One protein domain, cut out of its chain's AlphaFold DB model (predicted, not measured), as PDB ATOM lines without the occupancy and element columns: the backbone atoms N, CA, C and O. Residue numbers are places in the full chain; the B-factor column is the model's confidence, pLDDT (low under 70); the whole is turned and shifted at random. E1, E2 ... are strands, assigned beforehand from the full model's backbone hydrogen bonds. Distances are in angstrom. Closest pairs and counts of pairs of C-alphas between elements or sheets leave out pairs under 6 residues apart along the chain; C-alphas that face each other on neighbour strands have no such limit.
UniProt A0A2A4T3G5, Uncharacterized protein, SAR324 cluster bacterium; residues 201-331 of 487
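This is residues 201 to 331 of the 487 residues of an uncharacterized protein of SAR324 cluster bacterium (UniProt A0A2A4T3G5). Two strongly twisted antiparallel sheets lie face to face as a sandwich, their strands crossed at 39 degrees: E1 E2 E9 E8 in the one, E3 E4 E7 E6 E5 in the other. Edge strands E1 and E5 come together at one side; at the other, the bent hairpin E3 and E4 reaches outward with its turn. The printed part has 131 residues and nine named strands, E1 to E9 along the chain, with no named helix: all strand. It is compact, radius of gyration of the C-alphas 15.1 A, and flat, 41 by 41 by 22 A.

Start at E1, residues 201 to 208, in a hairpin with E2, residues 217 to 226; N 206 and O 223 are 2.8 A apart. Beside E2 find E9, residues 321 to 329, N 222 to O 324 2.9 A, then its hairpin partner E8, residues 313 to 318, N 323 to O 315 2.8 A. In the other sheet, E3, residues 239 to 247, bends by 54 degrees at residue 243 and forms a hairpin with E4, residues 254 to 265, N 244 to O 257 2.9 A. E5, residues 276 to 279, E6, residues 282 to 289, and E7, residues 296 to 303, form a meander, each strand the antiparallel neighbour of the one before; N 284 to O 277 is 3.0 A, N 286 to O 300 2.9 A. E4 to E7 form a Greek key, this meander with E4 antiparallel beside E7, N 262 to O 299 2.9 A. E1 touches E5, closest C-alphas Pro 207 and Leu 279, 6.8 A; E3 and E8 are apart.

Find C-alpha 201 at (11.277, -23.821, -43.667), where E1 begins. E4 runs 31.6 A, E2 29.0 A, and E9 26.2 A to C-alpha 329 at (7.163, -36.288, -12.721).

The C-alphas farthest apart, Arg 252 and Asp 319, are 45.0 A apart. The printed part has no cut; its long link is E2 to E3. Low pLDDT, under 70, marks residues 211 to 218, 305 to 311, 317 and 327 to 331.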
ATOM      1  N   HIS A 201      12.682 -24.165 -43.848       92.69
ATOM      2  CA  HIS A 201      11.277 -23.821 -43.667       92.69
ATOM      3  C   HIS A 201      10.602 -24.876 -42.804       92.69
ATOM      4  O   HIS A 201      10.607 -26.061 -43.134       92.69
ATOM      5  N   VAL A 202       9.983 -24.444 -41.705       90.81
ATOM      6  CA  VAL A 202       9.126 -25.331 -40.912       90.81
ATOM      7  C   VAL A 202       7.837 -25.566 -41.690       90.81
ATOM      8  O   VAL A 202       7.145 -24.611 -42.051       90.81
ATOM      9  N   THR A 203       7.520 -26.828 -41.960       91.00
ATOM     10  CA  THR A 203       6.345 -27.228 -42.743       91.00
ATOM     11  C   THR A 203       5.185 -27.618 -41.838       91.00
ATOM     12  O   THR A 203       4.047 -27.217 -42.084       91.00
ATOM     13  N   LYS A 204       5.462 -28.379 -40.773       91.00
ATOM     14  CA  LYS A 204       4.458 -28.903 -39.839       91.00
ATOM     15  C   LYS A 204       5.022 -29.022 -38.426       91.00
ATOM     16  O   LYS A 204       6.232 -29.115 -38.229       91.00
ATOM     17  N   ILE A 205       4.111 -29.049 -37.457       91.19
ATOM     18  CA  ILE A 205       4.382 -29.449 -36.075       91.19
ATOM     19  C   ILE A 205       3.421 -30.594 -35.773       91.19
ATOM     20  O   ILE A 205       2.216 -30.440 -35.987       91.19
ATOM     21  N   LEU A 206       3.940 -31.727 -35.314       87.50
ATOM     22  CA  LEU A 206       3.137 -32.887 -34.945       87.50
ATOM     23  C   LEU A 206       3.133 -33.043 -33.419       87.50
ATOM     24  O   LEU A 206       4.210 -33.067 -32.816       87.50
ATOM     25  N   PRO A 207       1.950 -33.116 -32.784       89.06
ATOM     26  CA  PRO A 207       1.854 -33.425 -31.371       89.06
ATOM     27  C   PRO A 207       2.078 -34.915 -31.139       89.06
ATOM     28  O   PRO A 207       1.518 -35.753 -31.844       89.06
ATOM     29  N   HIS A 208       2.825 -35.225 -30.091       84.69
ATOM     30  CA  HIS A 208       2.969 -36.570 -29.566       84.69
ATOM     31  C   HIS A 208       2.458 -36.570 -28.133       84.69
ATOM     32  O   HIS A 208       3.029 -35.917 -27.257       84.69
ATOM     33  N   ALA A 209       1.326 -37.242 -27.935       82.31
ATOM     34  CA  ALA A 209       0.670 -37.345 -26.641       82.31
ATOM     35  C   ALA A 209       1.530 -38.122 -25.639       82.31
ATOM     36  O   ALA A 209       2.487 -38.805 -26.010       82.31
ATOM     37  N   LYS A 210       1.166 -38.010 -24.363       76.31
ATOM     38  CA  LYS A 210       1.845 -38.686 -23.261       76.31
ATOM     39  C   LYS A 210       2.030 -40.188 -23.523       76.31
ATOM     40  O   LYS A 210       1.064 -40.914 -23.749       76.31
ATOM     41  N   GLY A 211       3.282 -40.638 -23.482       67.69
ATOM     42  CA  GLY A 211       3.649 -42.050 -23.561       67.69
ATOM     43  C   GLY A 211       3.356 -42.813 -22.265       67.69
ATOM     44  O   GLY A 211       2.886 -42.245 -21.276       67.69
ATOM     45  N   GLN A 212       3.664 -44.113 -22.261       68.62
ATOM     46  CA  GLN A 212       3.586 -44.937 -21.052       68.62
ATOM     47  C   GLN A 212       4.516 -44.390 -19.958       68.62
ATOM     48  O   GLN A 212       5.591 -43.864 -20.247       68.62
ATOM     49  N   ILE A 213       4.075 -44.497 -18.704       61.97
ATOM     50  CA  ILE A 213       4.862 -44.081 -17.543       61.97
ATOM     51  C   ILE A 213       5.962 -45.119 -17.339       61.97
ATOM     52  O   ILE A 213       5.665 -46.298 -17.149       61.97
ATOM     53  N   VAL A 214       7.211 -44.672 -17.366       56.19
ATOM     54  CA  VAL A 214       8.385 -45.502 -17.096       56.19
ATOM     55  C   VAL A 214       9.138 -44.836 -15.953       56.19
ATOM     56  O   VAL A 214       9.386 -43.633 -15.994       56.19
ATOM     57  N   ASP A 215       9.420 -45.593 -14.894       53.91
ATOM     58  CA  ASP A 215      10.165 -45.121 -13.716       53.91
ATOM     59  C   ASP A 215       9.601 -43.840 -13.064       53.91
ATOM     60  O   ASP A 215      10.336 -42.961 -12.620       53.91
ATOM     61  N   GLY A 216       8.270 -43.703 -13.019       55.03
ATOM     62  CA  GLY A 216       7.592 -42.539 -12.421       55.03
ATOM     63  C   GLY A 216       7.643 -41.259 -13.268       55.03
ATOM     64  O   GLY A 216       7.083 -40.231 -12.871       55.03
ATOM     65  N   VAL A 217       8.253 -41.324 -14.455       56.56
ATOM     66  CA  VAL A 217       8.344 -40.227 -15.418       56.56
ATOM     67  C   VAL A 217       7.466 -40.531 -16.623       56.56
ATOM     68  O   VAL A 217       7.402 -41.642 -17.147       56.56
ATOM     69  N   SER A 218       6.770 -39.504 -17.082       66.94
ATOM     70  CA  SER A 218       6.033 -39.541 -18.337       66.94
ATOM     71  C   SER A 218       6.604 -38.532 -19.313       66.94
ATOM     72  O   SER A 218       6.995 -37.431 -18.920       66.94
ATOM     73  N   GLN A 219       6.635 -38.914 -20.586       71.75
ATOM     74  CA  GLN A 219       7.144 -38.082 -21.667       71.75
ATOM     75  C   GLN A 219       6.041 -37.770 -22.671       71.75
ATOM     76  O   GLN A 219       5.221 -38.628 -22.994       71.75
ATOM     77  N   PHE A 220       6.032 -36.543 -23.170       77.75
ATOM     78  CA  PHE A 220       5.229 -36.110 -24.311       77.75
ATOM     79  C   PHE A 220       6.069 -35.144 -25.143       77.75
ATOM     80  O   PHE A 220       7.096 -34.646 -24.670       77.75
ATOM     81  N   GLY A 221       5.682 -34.871 -26.387       85.19
ATOM     82  CA  GLY A 221       6.575 -34.117 -27.255       85.19
ATOM     83  C   GLY A 221       5.949 -33.442 -28.455       85.19
ATOM     84  O   GLY A 221       4.792 -33.644 -28.814       85.19
ATOM     85  N   LEU A 222       6.763 -32.604 -29.082       86.94
ATOM     86  CA  LEU A 222       6.453 -31.935 -30.333       86.94
ATOM     87  C   LEU A 222       7.508 -32.311 -31.357       86.94
ATOM     88  O   LEU A 222       8.701 -32.140 -31.116       86.94
ATOM     89  N   GLU A 223       7.071 -32.756 -32.526       89.00
ATOM     90  CA  GLU A 223       7.961 -32.964 -33.657       89.00
ATOM     91  C   GLU A 223       7.838 -31.801 -34.639       89.00
ATOM     92  O   GLU A 223       6.761 -31.506 -35.156       89.00
ATOM     93  N   ILE A 224       8.958 -31.139 -34.904       90.75
ATOM     94  CA  ILE A 224       9.081 -30.053 -35.872       90.75
ATOM     95  C   ILE A 224       9.582 -30.655 -37.180       90.75
ATOM     96  O   ILE A 224      10.689 -31.192 -37.221       90.75
ATOM     97  N   GLN A 225       8.792 -30.541 -38.245       91.19
ATOM     98  CA  GLN A 225       9.165 -31.011 -39.579       91.19
ATOM     99  C   GLN A 225       9.641 -29.858 -40.459       91.19
ATOM    100  O   GLN A 225       9.034 -28.783 -40.493       91.19
ATOM    101  N   PHE A 226      10.714 -30.112 -41.201       92.31
ATOM    102  CA  PHE A 226      11.345 -29.162 -42.107       92.31
ATOM    103  C   PHE A 226      11.147 -29.569 -43.568       92.31
ATOM    104  O   PHE A 226      10.858 -30.720 -43.892       92.31
ATOM    105  N   ASP A 227      11.308 -28.605 -44.466       91.75
ATOM    106  CA  ASP A 227      11.207 -28.796 -45.916       91.75
ATOM    107  C   ASP A 227      12.374 -29.592 -46.522       91.75
ATOM    108  O   ASP A 227      12.320 -29.993 -47.682       91.75
ATOM    109  N   GLN A 228      13.437 -29.812 -45.752       88.12
ATOM    110  CA  GLN A 228      14.688 -30.404 -46.209       88.12
ATOM    111  C   GLN A 228      15.458 -31.061 -45.053       88.12
ATOM    112  O   GLN A 228      15.155 -30.778 -43.889       88.12
ATOM    113  N   PRO A 229      16.501 -31.858 -45.352       87.44
ATOM    114  CA  PRO A 229      17.418 -32.339 -44.333       87.44
ATOM    115  C   PRO A 229      18.062 -31.189 -43.553       87.44
ATOM    116  O   PRO A 229      18.637 -30.264 -44.131       87.44
ATOM    117  N   ILE A 230      17.966 -31.258 -42.232       87.25
ATOM    118  CA  ILE A 230      18.537 -30.293 -41.305       87.25
ATOM    119  C   ILE A 230      19.913 -30.748 -40.827       87.25
ATOM    120  O   ILE A 230      20.151 -31.912 -40.492       87.25
ATOM    121  N   GLN A 231      20.817 -29.781 -40.743       86.00
ATOM    122  CA  GLN A 231      22.159 -29.947 -40.184       86.00
ATOM    123  C   GLN A 231      22.189 -29.556 -38.694       86.00
ATOM    124  O   GLN A 231      23.212 -29.687 -38.028       86.00
ATOM    125  N   LEU A 232      21.054 -29.078 -38.165       84.38
ATOM    126  CA  LEU A 232      20.903 -28.670 -36.775       84.38
ATOM    127  C   LEU A 232      20.954 -29.873 -35.831       84.38
ATOM    128  O   LEU A 232      20.316 -30.901 -36.066       84.38
ATOM    129  N   LYS A 233      21.678 -29.703 -34.727       83.44
ATOM    130  CA  LYS A 233      21.687 -30.617 -33.582       83.44
ATOM    131  C   LYS A 233      20.762 -30.090 -32.490       83.44
ATOM    132  O   LYS A 233      20.579 -28.882 -32.365       83.44
ATOM    133  N   GLY A 234      20.239 -30.984 -31.655       74.00
ATOM    134  CA  GLY A 234      19.338 -30.618 -30.555       74.00
ATOM    135  C   GLY A 234      19.913 -29.549 -29.623       74.00
ATOM    136  O   GLY A 234      19.278 -28.529 -29.373       74.00
ATOM    137  N   GLU A 235      21.185 -29.696 -29.243       78.75
ATOM    138  CA  GLU A 235      21.920 -28.720 -28.426       78.75
ATOM    139  C   GLU A 235      21.986 -27.320 -29.048       78.75
ATOM    140  O   GLU A 235      22.191 -26.337 -28.338       78.75
ATOM    141  N   GLN A 236      21.815 -27.188 -30.367       83.75
ATOM    142  CA  GLN A 236      21.856 -25.906 -31.066       83.75
ATOM    143  C   GLN A 236      20.541 -25.126 -30.969       83.75
ATOM    144  O   GLN A 236      20.554 -23.940 -31.299       83.75
ATOM    145  N   LEU A 237      19.465 -25.717 -30.437       86.25
ATOM    146  CA  LEU A 237      18.168 -25.073 -30.228       86.25
ATOM    147  C   LEU A 237      17.988 -24.698 -28.753       86.25
ATOM    148  O   LEU A 237      17.503 -25.506 -27.965       86.25
ATOM    149  N   PRO A 238      18.399 -23.486 -28.341       86.00
ATOM    150  CA  PRO A 238      18.169 -23.044 -26.978       86.00
ATOM    151  C   PRO A 238      16.675 -22.785 -26.764       86.00
ATOM    152  O   PRO A 238      15.956 -22.404 -27.697       86.00
ATOM    153  N   TYR A 239      16.238 -22.929 -25.522       82.25
ATOM    154  CA  TYR A 239      14.918 -22.507 -25.084       82.25
ATOM    155  C   TYR A 239      15.040 -21.367 -24.072       82.25
ATOM    156  O   TYR A 239      16.014 -21.278 -23.324       82.25
ATOM    157  N   GLU A 240      14.042 -20.494 -24.054       83.56
ATOM    158  CA  GLU A 240      13.887 -19.431 -23.069       83.56
ATOM    159  C   GLU A 240      12.514 -19.563 -22.416       83.56
ATOM    160  O   GLU A 240      11.508 -19.766 -23.099       83.56
ATOM    161  N   ILE A 241      12.480 -19.427 -21.091       80.44
ATOM    162  CA  ILE A 241      11.251 -19.369 -20.304       80.44
ATOM    163  C   ILE A 241      11.157 -17.973 -19.709       80.44
ATOM    164  O   ILE A 241      12.097 -17.507 -19.064       80.44
ATOM    165  N   TYR A 242      10.033 -17.301 -19.928       83.62
ATOM    166  CA  TYR A 242       9.801 -15.977 -19.371       83.62
ATOM    167  C   TYR A 242       8.322 -15.723 -19.101       83.62
ATOM    168  O   TYR A 242       7.424 -16.311 -19.707       83.62
ATOM    169  N   GLU A 243       8.076 -14.790 -18.194       83.62
ATOM    170  CA  GLU A 243       6.739 -14.332 -17.853       83.62
ATOM    171  C   GLU A 243       6.306 -13.190 -18.767       83.62
ATOM    172  O   GLU A 243       7.064 -12.255 -19.047       83.62
ATOM    173  N   ARG A 244       5.049 -13.224 -19.207       84.38
ATOM    174  CA  ARG A 244       4.449 -12.147 -19.991       84.38
ATOM    175  C   ARG A 244       3.057 -11.828 -19.473       84.38
ATOM    176  O   ARG A 244       2.238 -12.714 -19.263       84.38
ATOM    177  N   LYS A 245       2.746 -10.538 -19.367       85.12
ATOM    178  CA  LYS A 245       1.372 -10.076 -19.149       85.12
ATOM    179  C   LYS A 245       0.688  -9.859 -20.495       85.12
ATOM    180  O   LYS A 245       1.193  -9.115 -21.337       85.12
ATOM    181  N   ARG A 246      -0.458 -10.499 -20.706       84.19
ATOM    182  CA  ARG A 246      -1.273 -10.383 -21.916       84.19
ATOM    183  C   ARG A 246      -2.664  -9.891 -21.544       84.19
ATOM    184  O   ARG A 246      -3.253 -10.354 -20.577       84.19
ATOM    185  N   LEU A 247      -3.210  -8.979 -22.342       82.88
ATOM    186  CA  LEU A 247      -4.608  -8.588 -22.214       82.88
ATOM    187  C   LEU A 247      -5.504  -9.717 -22.740       82.88
ATOM    188  O   LEU A 247      -5.452 -10.053 -23.929       82.88
ATOM    189  N   ASP A 248      -6.338 -10.279 -21.872       81.44
ATOM    190  CA  ASP A 248      -7.415 -11.164 -22.293       81.44
ATOM    191  C   ASP A 248      -8.494 -10.327 -22.994       81.44
ATOM    192  O   ASP A 248      -9.094  -9.421 -22.413       81.44
ATOM    193  N   ARG A 249      -8.738 -10.625 -24.275       79.88
ATOM    194  CA  ARG A 249      -9.703  -9.892 -25.105       79.88
ATOM    195  C   ARG A 249     -11.143 -10.066 -24.624       79.88
ATOM    196  O   ARG A 249     -11.951  -9.177 -24.877       79.88
ATOM    197  N   ARG A 250     -11.465 -11.176 -23.949       81.69
ATOM    198  CA  ARG A 250     -12.826 -11.474 -23.479       81.69
ATOM    199  C   ARG A 250     -13.135 -10.769 -22.164       81.69
ATOM    200  O   ARG A 250     -14.210 -10.205 -22.015       81.69
ATOM    201  N   THR A 251     -12.197 -10.791 -21.223       82.50
ATOM    202  CA  THR A 251     -12.396 -10.226 -19.877       82.50
ATOM    203  C   THR A 251     -11.838  -8.810 -19.719       82.50
ATOM    204  O   THR A 251     -12.082  -8.177 -18.696       82.50
ATOM    205  N   ARG A 252     -11.080  -8.309 -20.709       85.50
ATOM    206  CA  ARG A 252     -10.301  -7.055 -20.664       85.50
ATOM    207  C   ARG A 252      -9.365  -6.938 -19.454       85.50
ATOM    208  O   ARG A 252      -8.927  -5.840 -19.116       85.50
ATOM    209  N   LYS A 253      -9.025  -8.058 -18.815       85.62
ATOM    210  CA  LYS A 253      -8.077  -8.112 -17.701       85.62
ATOM    211  C   LYS A 253      -6.698  -8.528 -18.197       85.62
ATOM    212  O   LYS A 253      -6.563  -9.266 -19.172       85.62
ATOM    213  N   MET A 254      -5.667  -8.040 -17.517       83.06
ATOM    214  CA  MET A 254      -4.299  -8.491 -17.748       83.06
ATOM    215  C   MET A 254      -4.117  -9.851 -17.078       83.06
ATOM    216  O   MET A 254      -4.243  -9.960 -15.861       83.06
ATOM    217  N   VAL A 255      -3.823 -10.868 -17.877       82.88
ATOM    218  CA  VAL A 255      -3.526 -12.226 -17.424       82.88
ATOM    219  C   VAL A 255      -2.024 -12.450 -17.545       82.88
ATOM    220  O   VAL A 255      -1.402 -12.065 -18.538       82.88
ATOM    221  N   GLN A 256      -1.431 -13.023 -16.504       81.88
ATOM    222  CA  GLN A 256      -0.030 -13.427 -16.503       81.88
ATOM    223  C   GLN A 256       0.074 -14.834 -17.088       81.88
ATOM    224  O   GLN A 256      -0.641 -15.740 -16.671       81.88
ATOM    225  N   GLU A 257       0.941 -14.993 -18.080       86.06
ATOM    226  CA  GLU A 257       1.189 -16.249 -18.783       86.06
ATOM    227  C   GLU A 257       2.692 -16.547 -18.740       86.06
ATOM    228  O   GLU A 257       3.513 -15.639 -18.919       86.06
ATOM    229  N   PHE A 258       3.052 -17.815 -18.554       83.00
ATOM    230  CA  PHE A 258       4.424 -18.291 -18.721       83.00
ATOM    231  C   PHE A 258       4.604 -18.774 -20.155       83.00
ATOM    232  O   PHE A 258       3.795 -19.548 -20.671       83.00
ATOM    233  N   VAL A 259       5.643 -18.273 -20.816       86.12
ATOM    234  CA  VAL A 259       5.923 -18.546 -22.225       86.12
ATOM    235  C   VAL A 259       7.227 -19.317 -22.328       86.12
ATOM    236  O   VAL A 259       8.237 -18.911 -21.759       86.12
ATOM    237  N   LEU A 260       7.187 -20.406 -23.089       87.00
ATOM    238  CA  LEU A 260       8.357 -21.140 -23.543       87.00
ATOM    239  C   LEU A 260       8.576 -20.832 -25.026       87.00
ATOM    240  O   LEU A 260       7.711 -21.132 -25.856       87.00
ATOM    241  N   ASP A 261       9.741 -20.280 -25.349       89.56
ATOM    242  CA  ASP A 261      10.200 -20.061 -26.719       89.56
ATOM    243  C   ASP A 261      11.417 -20.942 -27.007       89.56
ATOM    244  O   ASP A 261      12.474 -20.772 -26.407       89.56
ATOM    245  N   ILE A 262      11.296 -21.854 -27.970       89.94
ATOM    246  CA  ILE A 262      12.432 -22.618 -28.501       89.94
ATOM    247  C   ILE A 262      12.910 -21.933 -29.774       89.94
ATOM    248  O   ILE A 262      12.154 -21.791 -30.741       89.94
ATOM    249  N   THR A 263      14.169 -21.496 -29.784       91.44
ATOM    250  CA  THR A 263      14.754 -20.792 -30.928       91.44
ATOM    251  C   THR A 263      15.219 -21.781 -31.985       91.44
ATOM    252  O   THR A 263      16.093 -22.607 -31.735       91.44
ATOM    253  N   ILE A 264      14.691 -21.630 -33.198       92.38
ATOM    254  CA  ILE A 264      15.084 -22.394 -34.380       92.38
ATOM    255  C   ILE A 264      16.009 -21.504 -35.231       92.38
ATOM    256  O   ILE A 264      15.531 -20.583 -35.906       92.38
ATOM    257  N   PRO A 265      17.337 -21.709 -35.200       91.81
ATOM    258  CA  PRO A 265      18.276 -20.920 -35.997       91.81
ATOM    259  C   PRO A 265      18.185 -21.266 -37.492       91.81
ATOM    260  O   PRO A 265      17.707 -22.338 -37.856       91.81
ATOM    261  N   ASN A 266      18.667 -20.361 -38.354       92.75
ATOM    262  CA  ASN A 266      18.707 -20.539 -39.811       92.75
ATOM    263  C   ASN A 266      17.353 -20.978 -40.399       92.75
ATOM    264  O   ASN A 266      17.272 -21.964 -41.127       92.75
ATOM    265  N   SER A 267      16.269 -20.292 -40.034       91.88
ATOM    266  CA  SER A 267      14.925 -20.697 -40.447       91.88
ATOM    267  C   SER A 267      14.022 -19.525 -40.803       91.88
ATOM    268  O   SER A 267      14.109 -18.449 -40.211       91.88
ATOM    269  N   GLU A 268      13.121 -19.758 -41.757       90.19
ATOM    270  CA  GLU A 268      12.181 -18.764 -42.264       90.19
ATOM    271  C   GLU A 268      10.756 -19.323 -42.326       90.19
ATOM    272  O   GLU A 268      10.504 -20.482 -42.664       90.19
ATOM    273  N   LYS A 269       9.777 -18.476 -41.994       84.00
ATOM    274  CA  LYS A 269       8.358 -18.833 -42.080       84.00
ATOM    275  C   LYS A 269       7.842 -18.454 -43.463       84.00
ATOM    276  O   LYS A 269       7.451 -17.304 -43.672       84.00
ATOM    277  N   LYS A 270       7.854 -19.440 -44.363       82.06
ATOM    278  CA  LYS A 270       7.301 -19.360 -45.724       82.06
ATOM    279  C   LYS A 270       5.891 -19.949 -45.825       82.06
ATOM    280  O   LYS A 270       5.048 -19.388 -46.513       82.06
ATOM    281  N   PHE A 271       5.631 -21.048 -45.118       79.94
ATOM    282  CA  PHE A 271       4.335 -21.726 -45.106       79.94
ATOM    283  C   PHE A 271       3.521 -21.369 -43.860       79.94
ATOM    284  O   PHE A 271       4.070 -21.045 -42.799       79.94
ATOM    285  N   GLU A 272       2.198 -21.451 -43.975       84.69
ATOM    286  CA  GLU A 272       1.325 -21.390 -42.811       84.69
ATOM    287  C   GLU A 272       1.366 -22.730 -42.068       84.69
ATOM    288  O   GLU A 272       0.851 -23.747 -42.526       84.69
ATOM    289  N   VAL A 273       2.012 -22.725 -40.904       89.00
ATOM    290  CA  VAL A 273       2.073 -23.884 -40.010       89.00
ATOM    291  C   VAL A 273       0.864 -23.834 -39.085       89.00
ATOM    292  O   VAL A 273       0.727 -22.889 -38.302       89.00
ATOM    293  N   ARG A 274      -0.016 -24.841 -39.181       89.88
ATOM    294  CA  ARG A 274      -1.227 -24.924 -38.355       89.88
ATOM    295  C   ARG A 274      -0.853 -24.953 -36.864       89.88
ATOM    296  O   ARG A 274      -0.028 -25.782 -36.479       89.88
ATOM    297  N   PRO A 275      -1.433 -24.075 -36.028       91.94
ATOM    298  CA  PRO A 275      -1.178 -24.083 -34.594       91.94
ATOM    299  C   PRO A 275      -1.857 -25.281 -33.920       91.94
ATOM    300  O   PRO A 275      -2.917 -25.735 -34.357       91.94
ATOM    301  N   ILE A 276      -1.277 -25.747 -32.816       92.06
ATOM    302  CA  ILE A 276      -1.868 -26.777 -31.957       92.06
ATOM    303  C   ILE A 276      -2.477 -26.061 -30.748       92.06
ATOM    304  O   ILE A 276      -1.791 -25.332 -30.031       92.06
ATOM    305  N   LYS A 277      -3.787 -26.234 -30.539       89.56
ATOM    306  CA  LYS A 277      -4.522 -25.534 -29.470       89.56
ATOM    307  C   LYS A 277      -3.985 -25.891 -28.083       89.56
ATOM    308  O   LYS A 277      -3.763 -24.999 -27.267       89.56
ATOM    309  N   SER A 278      -3.779 -27.181 -27.845       89.50
ATOM    310  CA  SER A 278      -3.283 -27.722 -26.585       89.50
ATOM    311  C   SER A 278      -2.631 -29.084 -26.799       89.50
ATOM    312  O   SER A 278      -3.095 -29.857 -27.638       89.50
ATOM    313  N   LEU A 279      -1.596 -29.373 -26.017       86.31
ATOM    314  CA  LEU A 279      -0.983 -30.687 -25.862       86.31
ATOM    315  C   LEU A 279      -0.527 -30.816 -24.409       86.31
ATOM    316  O   LEU A 279       0.414 -30.132 -24.009       86.31
ATOM    317  N   GLU A 280      -1.190 -31.672 -23.635       85.75
ATOM    318  CA  GLU A 280      -0.933 -31.835 -22.199       85.75
ATOM    319  C   GLU A 280      -0.926 -30.473 -21.467       85.75
ATOM    320  O   GLU A 280      -1.959 -29.808 -21.378       85.75
ATOM    321  N   TYR A 281       0.242 -30.027 -20.997       83.00
ATOM    322  CA  TYR A 281       0.444 -28.780 -20.247       83.00
ATOM    323  C   TYR A 281       0.793 -27.571 -21.118       83.00
ATOM    324  O   TYR A 281       0.958 -26.463 -20.605       83.00
ATOM    325  N   LEU A 282       0.944 -27.783 -22.426       86.19
ATOM    326  CA  LEU A 282       1.256 -26.747 -23.398       86.19
ATOM    327  C   LEU A 282      -0.022 -26.266 -24.086       86.19
ATOM    328  O   LEU A 282      -0.865 -27.050 -24.526       86.19
ATOM    329  N   HIS A 283      -0.134 -24.957 -24.248       88.50
ATOM    330  CA  HIS A 283      -1.255 -24.258 -24.859       88.50
ATOM    331  C   HIS A 283      -0.764 -23.275 -25.925       88.50
ATOM    332  O   HIS A 283       0.352 -22.762 -25.844       88.50
ATOM    333  N   ASP A 284      -1.611 -22.986 -26.919       90.31
ATOM    334  CA  ASP A 284      -1.331 -22.005 -27.986       90.31
ATOM    335  C   ASP A 284       0.037 -22.246 -28.659       90.31
ATOM    336  O   ASP A 284       0.846 -21.328 -28.826       90.31
ATOM    337  N   ILE A 285       0.306 -23.509 -29.013       92.94
ATOM    338  CA  ILE A 285       1.572 -23.940 -29.609       92.94
ATOM    339  C   ILE A 285       1.607 -23.488 -31.066       92.94
ATOM    340  O   ILE A 285       0.760 -23.867 -31.883       92.94
ATOM    341  N   LYS A 286       2.612 -22.687 -31.416       94.31
ATOM    342  CA  LYS A 286       2.737 -22.109 -32.756       94.31
ATOM    343  C   LYS A 286       4.165 -21.745 -33.112       94.31
ATOM    344  O   LYS A 286       4.970 -21.380 -32.263       94.31
ATOM    345  N   VAL A 287       4.434 -21.731 -34.413       93.31
ATOM    346  CA  VAL A 287       5.680 -21.201 -34.971       93.31
ATOM    347  C   VAL A 287       5.492 -19.739 -35.368       93.31
ATOM    348  O   VAL A 287       4.633 -19.392 -36.192       93.31
ATOM    349  N   VAL A 288       6.307 -18.864 -34.782       92.88
ATOM    350  CA  VAL A 288       6.291 -17.413 -35.014       92.88
ATOM    351  C   VAL A 288       7.651 -16.920 -35.501       92.88
ATOM    352  O   VAL A 288       8.680 -17.525 -35.217       92.88
ATOM    353  N   LYS A 289       7.661 -15.813 -36.251       91.44
ATOM    354  CA  LYS A 289       8.909 -15.150 -36.652       91.44
ATOM    355  C   LYS A 289       9.542 -14.476 -35.436       91.44
ATOM    356  O   LYS A 289       8.826 -13.880 -34.627       91.44
ATOM    357  N   ASN A 290      10.865 -14.536 -35.318       87.69
ATOM    358  CA  ASN A 290      11.567 -13.723 -34.336       87.69
ATOM    359  C   ASN A 290      11.549 -12.251 -34.804       87.69
ATOM    360  O   ASN A 290      11.997 -11.964 -35.915       87.69
ATOM    361  N   PRO A 291      11.049 -11.300 -33.992       81.88
ATOM    362  CA  PRO A 291      10.904  -9.906 -34.415       81.88
ATOM    363  C   PRO A 291      12.244  -9.190 -34.618       81.88
ATOM    364  O   PRO A 291      12.301  -8.200 -35.340       81.88
ATOM    365  N   ARG A 292      13.320  -9.664 -33.976       83.50
ATOM    366  CA  ARG A 292      14.657  -9.058 -34.060       83.50
ATOM    367  C   ARG A 292      15.534  -9.703 -35.128       83.50
ATOM    368  O   ARG A 292      16.443  -9.055 -35.634       83.50
ATOM    369  N   PHE A 293      15.286 -10.972 -35.451       86.50
ATOM    370  CA  PHE A 293      16.152 -11.762 -36.324       86.50
ATOM    371  C   PHE A 293      15.326 -12.475 -37.404       86.50
ATOM    372  O   PHE A 293      14.721 -13.503 -37.110       86.50
ATOM    373  N   PRO A 294      15.312 -11.976 -38.654       79.50
ATOM    374  CA  PRO A 294      14.397 -12.461 -39.690       79.50
ATOM    375  C   PRO A 294      14.624 -13.927 -40.085       79.50
ATOM    376  O   PRO A 294      13.661 -14.617 -40.404       79.50
ATOM    377  N   GLN A 295      15.867 -14.414 -40.000       89.50
ATOM    378  CA  GLN A 295      16.248 -15.803 -40.302       89.50
ATOM    379  C   GLN A 295      16.247 -16.703 -39.053       89.50
ATOM    380  O   GLN A 295      17.102 -17.580 -38.878       89.50
ATOM    381  N   ARG A 296      15.313 -16.432 -38.133       90.88
ATOM    382  CA  ARG A 296      15.052 -17.244 -36.942       90.88
ATOM    383  C   ARG A 296      13.557 -17.352 -36.683       90.88
ATOM    384  O   ARG A 296      12.833 -16.353 -36.651       90.88
ATOM    385  N   LEU A 297      13.119 -18.568 -36.394       93.31
ATOM    386  CA  LEU A 297      11.771 -18.853 -35.925       93.31
ATOM    387  C   LEU A 297      11.783 -19.226 -34.451       93.31
ATOM    388  O   LEU A 297      12.798 -19.659 -33.909       93.31
ATOM    389  N   LEU A 298      10.637 -19.042 -33.809       93.75
ATOM    390  CA  LEU A 298      10.393 -19.461 -32.438       93.75
ATOM    391  C   LEU A 298       9.249 -20.469 -32.455       93.75
ATOM    392  O   LEU A 298       8.165 -20.154 -32.959       93.75
ATOM    393  N   LEU A 299       9.478 -21.661 -31.907       92.88
ATOM    394  CA  LEU A 299       8.390 -22.531 -31.476       92.88
ATOM    395  C   LEU A 299       7.945 -22.032 -30.103       92.88
ATOM    396  O   LEU A 299       8.655 -22.195 -29.114       92.88
ATOM    397  N   ARG A 300       6.789 -21.374 -30.083       93.31
ATOM    398  CA  ARG A 300       6.218 -20.732 -28.904       93.31
ATOM    399  C   ARG A 300       5.103 -21.584 -28.338       93.31
ATOM    400  O   ARG A 300       4.225 -22.009 -29.088       93.31
ATOM    401  N   SER A 301       5.091 -21.738 -27.024       91.25
ATOM    402  CA  SER A 301       3.967 -22.304 -26.280       91.25
ATOM    403  C   SER A 301       3.755 -21.544 -24.975       91.25
ATOM    404  O   SER A 301       4.680 -20.944 -24.427       91.25
ATOM    405  N   VAL A 302       2.514 -21.530 -24.507       87.94
ATOM    406  CA  VAL A 302       2.143 -21.092 -23.160       87.94
ATOM    407  C   VAL A 302       2.019 -22.333 -22.295       87.94
ATOM    408  O   VAL A 302       1.515 -23.347 -22.768       87.94
ATOM    409  N   PHE A 303       2.456 -22.278 -21.044       81.94
ATOM    410  CA  PHE A 303       2.383 -23.436 -20.157       81.94
ATOM    411  C   PHE A 303       2.043 -23.040 -18.721       81.94
ATOM    412  O   PHE A 303       2.151 -21.871 -18.344       81.94
ATOM    413  N   ASN A 304       1.621 -24.024 -17.924       71.62
ATOM    414  CA  ASN A 304       1.462 -23.855 -16.483       71.62
ATOM    415  C   ASN A 304       2.806 -24.143 -15.781       71.62
ATOM    416  O   ASN A 304       3.285 -25.278 -15.862       71.62
ATOM    417  N   PRO A 305       3.415 -23.167 -15.081       65.12
ATOM    418  CA  PRO A 305       4.715 -23.342 -14.429       65.12
ATOM    419  C   PRO A 305       4.707 -24.404 -13.329       65.12
ATOM    420  O   PRO A 305       5.761 -24.944 -13.024       65.12
ATOM    421  N   MET A 306       3.542 -24.738 -12.763       60.53
ATOM    422  CA  MET A 306       3.427 -25.738 -11.695       60.53
ATOM    423  C   MET A 306       3.625 -27.184 -12.181       60.53
ATOM    424  O   MET A 306       3.464 -28.101 -11.385       60.53
ATOM    425  N   VAL A 307       3.892 -27.401 -13.478       58.78
ATOM    426  CA  VAL A 307       3.926 -28.744 -14.083       58.78
ATOM    427  C   VAL A 307       5.209 -29.051 -14.870       58.78
ATOM    428  O   VAL A 307       5.390 -30.175 -15.326       58.78
ATOM    429  N   MET A 308       6.108 -28.078 -15.058       57.72
ATOM    430  CA  MET A 308       7.397 -28.308 -15.726       57.72
ATOM    431  C   MET A 308       8.543 -28.232 -14.720       57.72
ATOM    432  O   MET A 308       9.104 -27.163 -14.494       57.72
ATOM    433  N   ASP A 309       8.905 -29.385 -14.161       52.78
ATOM    434  CA  ASP A 309      10.024 -29.522 -13.217       52.78
ATOM    435  C   ASP A 309      11.376 -29.722 -13.923       52.78
ATOM    436  O   ASP A 309      12.434 -29.427 -13.366       52.78
ATOM    437  N   ILE A 310      11.352 -30.216 -15.167       60.06
ATOM    438  CA  ILE A 310      12.541 -30.538 -15.964       60.06
ATOM    439  C   ILE A 310      12.504 -29.728 -17.267       60.06
ATOM    440  O   ILE A 310      11.457 -29.658 -17.919       60.06
ATOM    441  N   PRO A 311      13.629 -29.120 -17.684       62.41
ATOM    442  CA  PRO A 311      13.693 -28.407 -18.949       62.41
ATOM    443  C   PRO A 311      13.471 -29.324 -20.162       62.41
ATOM    444  O   PRO A 311      13.814 -30.508 -20.116       62.41
ATOM    445  N   PRO A 312      12.941 -28.789 -21.278       71.06
ATOM    446  CA  PRO A 312      12.731 -29.588 -22.474       71.06
ATOM    447  C   PRO A 312      14.059 -30.055 -23.071       71.06
ATOM    448  O   PRO A 312      15.020 -29.288 -23.170       71.06
ATOM    449  N   VAL A 313      14.082 -31.301 -23.537       72.50
ATOM    450  CA  VAL A 313      15.228 -31.873 -24.250       72.50
ATOM    451  C   VAL A 313      14.906 -31.918 -25.734       72.50
ATOM    452  O   VAL A 313      13.908 -32.504 -26.154       72.50
ATOM    453  N   VAL A 314      15.766 -31.296 -26.538       78.62
ATOM    454  CA  VAL A 314      15.646 -31.297 -27.996       78.62
ATOM    455  C   VAL A 314      16.649 -32.285 -28.565       78.62
ATOM    456  O   VAL A 314      17.831 -32.227 -28.228       78.62
ATOM    457  N   TYR A 315      16.210 -33.151 -29.469       74.50
ATOM    458  CA  TYR A 315      17.101 -34.010 -30.242       74.50
ATOM    459  C   TYR A 315      16.621 -34.146 -31.686       74.50
ATOM    460  O   TYR A 315      15.455 -33.928 -32.019       74.50
ATOM    461  N   LYS A 316      17.554 -34.470 -32.581       76.25
ATOM    462  CA  LYS A 316      17.240 -34.734 -33.984       76.25
ATOM    463  C   LYS A 316      16.599 -36.120 -34.074       76.25
ATOM    464  O   LYS A 316      17.209 -37.087 -33.634       76.25
ATOM    465  N   ASN A 317      15.382 -36.192 -34.610       67.62
ATOM    466  CA  ASN A 317      14.638 -37.448 -34.738       67.62
ATOM    467  C   ASN A 317      14.941 -38.132 -36.074       67.62
ATOM    468  O   ASN A 317      15.215 -39.323 -36.137       67.62
ATOM    469  N   SER A 318      14.922 -37.347 -37.150       74.62
ATOM    470  CA  SER A 318      15.188 -37.812 -38.507       74.62
ATOM    471  C   SER A 318      15.989 -36.768 -39.279       74.62
ATOM    472  O   SER A 318      16.296 -35.690 -38.763       74.62
ATOM    473  N   ASP A 319      16.326 -37.060 -40.535       78.81
ATOM    474  CA  ASP A 319      17.073 -36.127 -41.376       78.81
ATOM    475  C   ASP A 319      16.394 -34.765 -41.497       78.81
ATOM    476  O   ASP A 319      17.101 -33.766 -41.521       78.81
ATOM    477  N   ASN A 320      15.061 -34.702 -41.507       86.88
ATOM    478  CA  ASN A 320      14.277 -33.480 -41.692       86.88
ATOM    479  C   ASN A 320      13.342 -33.162 -40.514       86.88
ATOM    480  O   ASN A 320      12.424 -32.355 -40.677       86.88
ATOM    481  N   SER A 321      13.536 -33.776 -39.343       86.00
ATOM    482  CA  SER A 321      12.709 -33.483 -38.172       86.00
ATOM    483  C   SER A 321      13.481 -33.438 -36.858       86.00
ATOM    484  O   SER A 321      14.471 -34.143 -36.648       86.00
ATOM    485  N   MET A 322      13.008 -32.585 -35.949       84.00
ATOM    486  CA  MET A 322      13.487 -32.523 -34.568       84.00
ATOM    487  C   MET A 322      12.359 -32.789 -33.606       84.00
ATOM    488  O   MET A 322      11.247 -32.305 -33.799       84.00
ATOM    489  N   TYR A 323      12.692 -33.500 -32.543       82.31
ATOM    490  CA  TYR A 323      11.791 -33.765 -31.449       82.31
ATOM    491  C   TYR A 323      12.134 -32.868 -30.271       82.31
ATOM    492  O   TYR A 323      13.300 -32.718 -29.901       82.31
ATOM    493  N   VAL A 324      11.107 -32.276 -29.685       82.25
ATOM    494  CA  VAL A 324      11.173 -31.563 -28.417       82.25
ATOM    495  C   VAL A 324      10.416 -32.405 -27.409       82.25
ATOM    496  O   VAL A 324       9.202 -32.556 -27.529       82.25
ATOM    497  N   THR A 325      11.133 -32.945 -26.432       76.44
ATOM    498  CA  THR A 325      10.566 -33.797 -25.384       76.44
ATOM    499  C   THR A 325      10.388 -33.005 -24.109       76.44
ATOM    500  O   THR A 325      11.289 -32.283 -23.680       76.44
ATOM    501  N   PHE A 326       9.228 -33.186 -23.498       75.50
ATOM    502  CA  PHE A 326       8.862 -32.646 -22.204       75.50
ATOM    503  C   PHE A 326       8.685 -33.797 -21.225       75.50
ATOM    504  O   PHE A 326       8.129 -34.841 -21.578       75.50
ATOM    505  N   PHE A 327       9.140 -33.589 -19.995       67.38
ATOM    506  CA  PHE A 327       9.050 -34.577 -18.930       67.38
ATOM    507  C   PHE A 327       8.085 -34.092 -17.862       67.38
ATOM    508  O   PHE A 327       8.069 -32.913 -17.513       67.38
ATOM    509  N   ASN A 328       7.301 -35.024 -17.336       63.44
ATOM    510  CA  ASN A 328       6.452 -34.794 -16.184       63.44
ATOM    511  C   ASN A 328       6.684 -35.894 -15.138       63.44
ATOM    512  O   ASN A 328       6.569 -37.086 -15.453       63.44
ATOM    513  N   LEU A 329       6.993 -35.465 -13.914       57.44
ATOM    514  CA  LEU A 329       7.163 -36.288 -12.721       57.44
ATOM    515  C   LEU A 329       5.793 -36.518 -12.075       57.44
ATOM    516  O   LEU A 329       5.164 -35.588 -11.580       57.44
ATOM    517  N   ILE A 330       5.308 -37.761 -12.093       54.91
ATOM    518  CA  ILE A 330       3.972 -38.097 -11.566       54.91
ATOM    519  C   ILE A 330       4.046 -38.538 -10.100       54.91
ATOM    520  O   ILE A 330       3.052 -38.446  -9.383       54.91
ATOM    521  N   ASP A 331       5.217 -38.975  -9.634       44.84
ATOM    522  CA  ASP A 331       5.370 -39.519  -8.292       44.84
ATOM    523  C   ASP A 331       6.618 -38.975  -7.583       44.84
ATOM    524  O   ASP A 331       7.754 -39.342  -7.891       44.84
TER     525      ASP A 331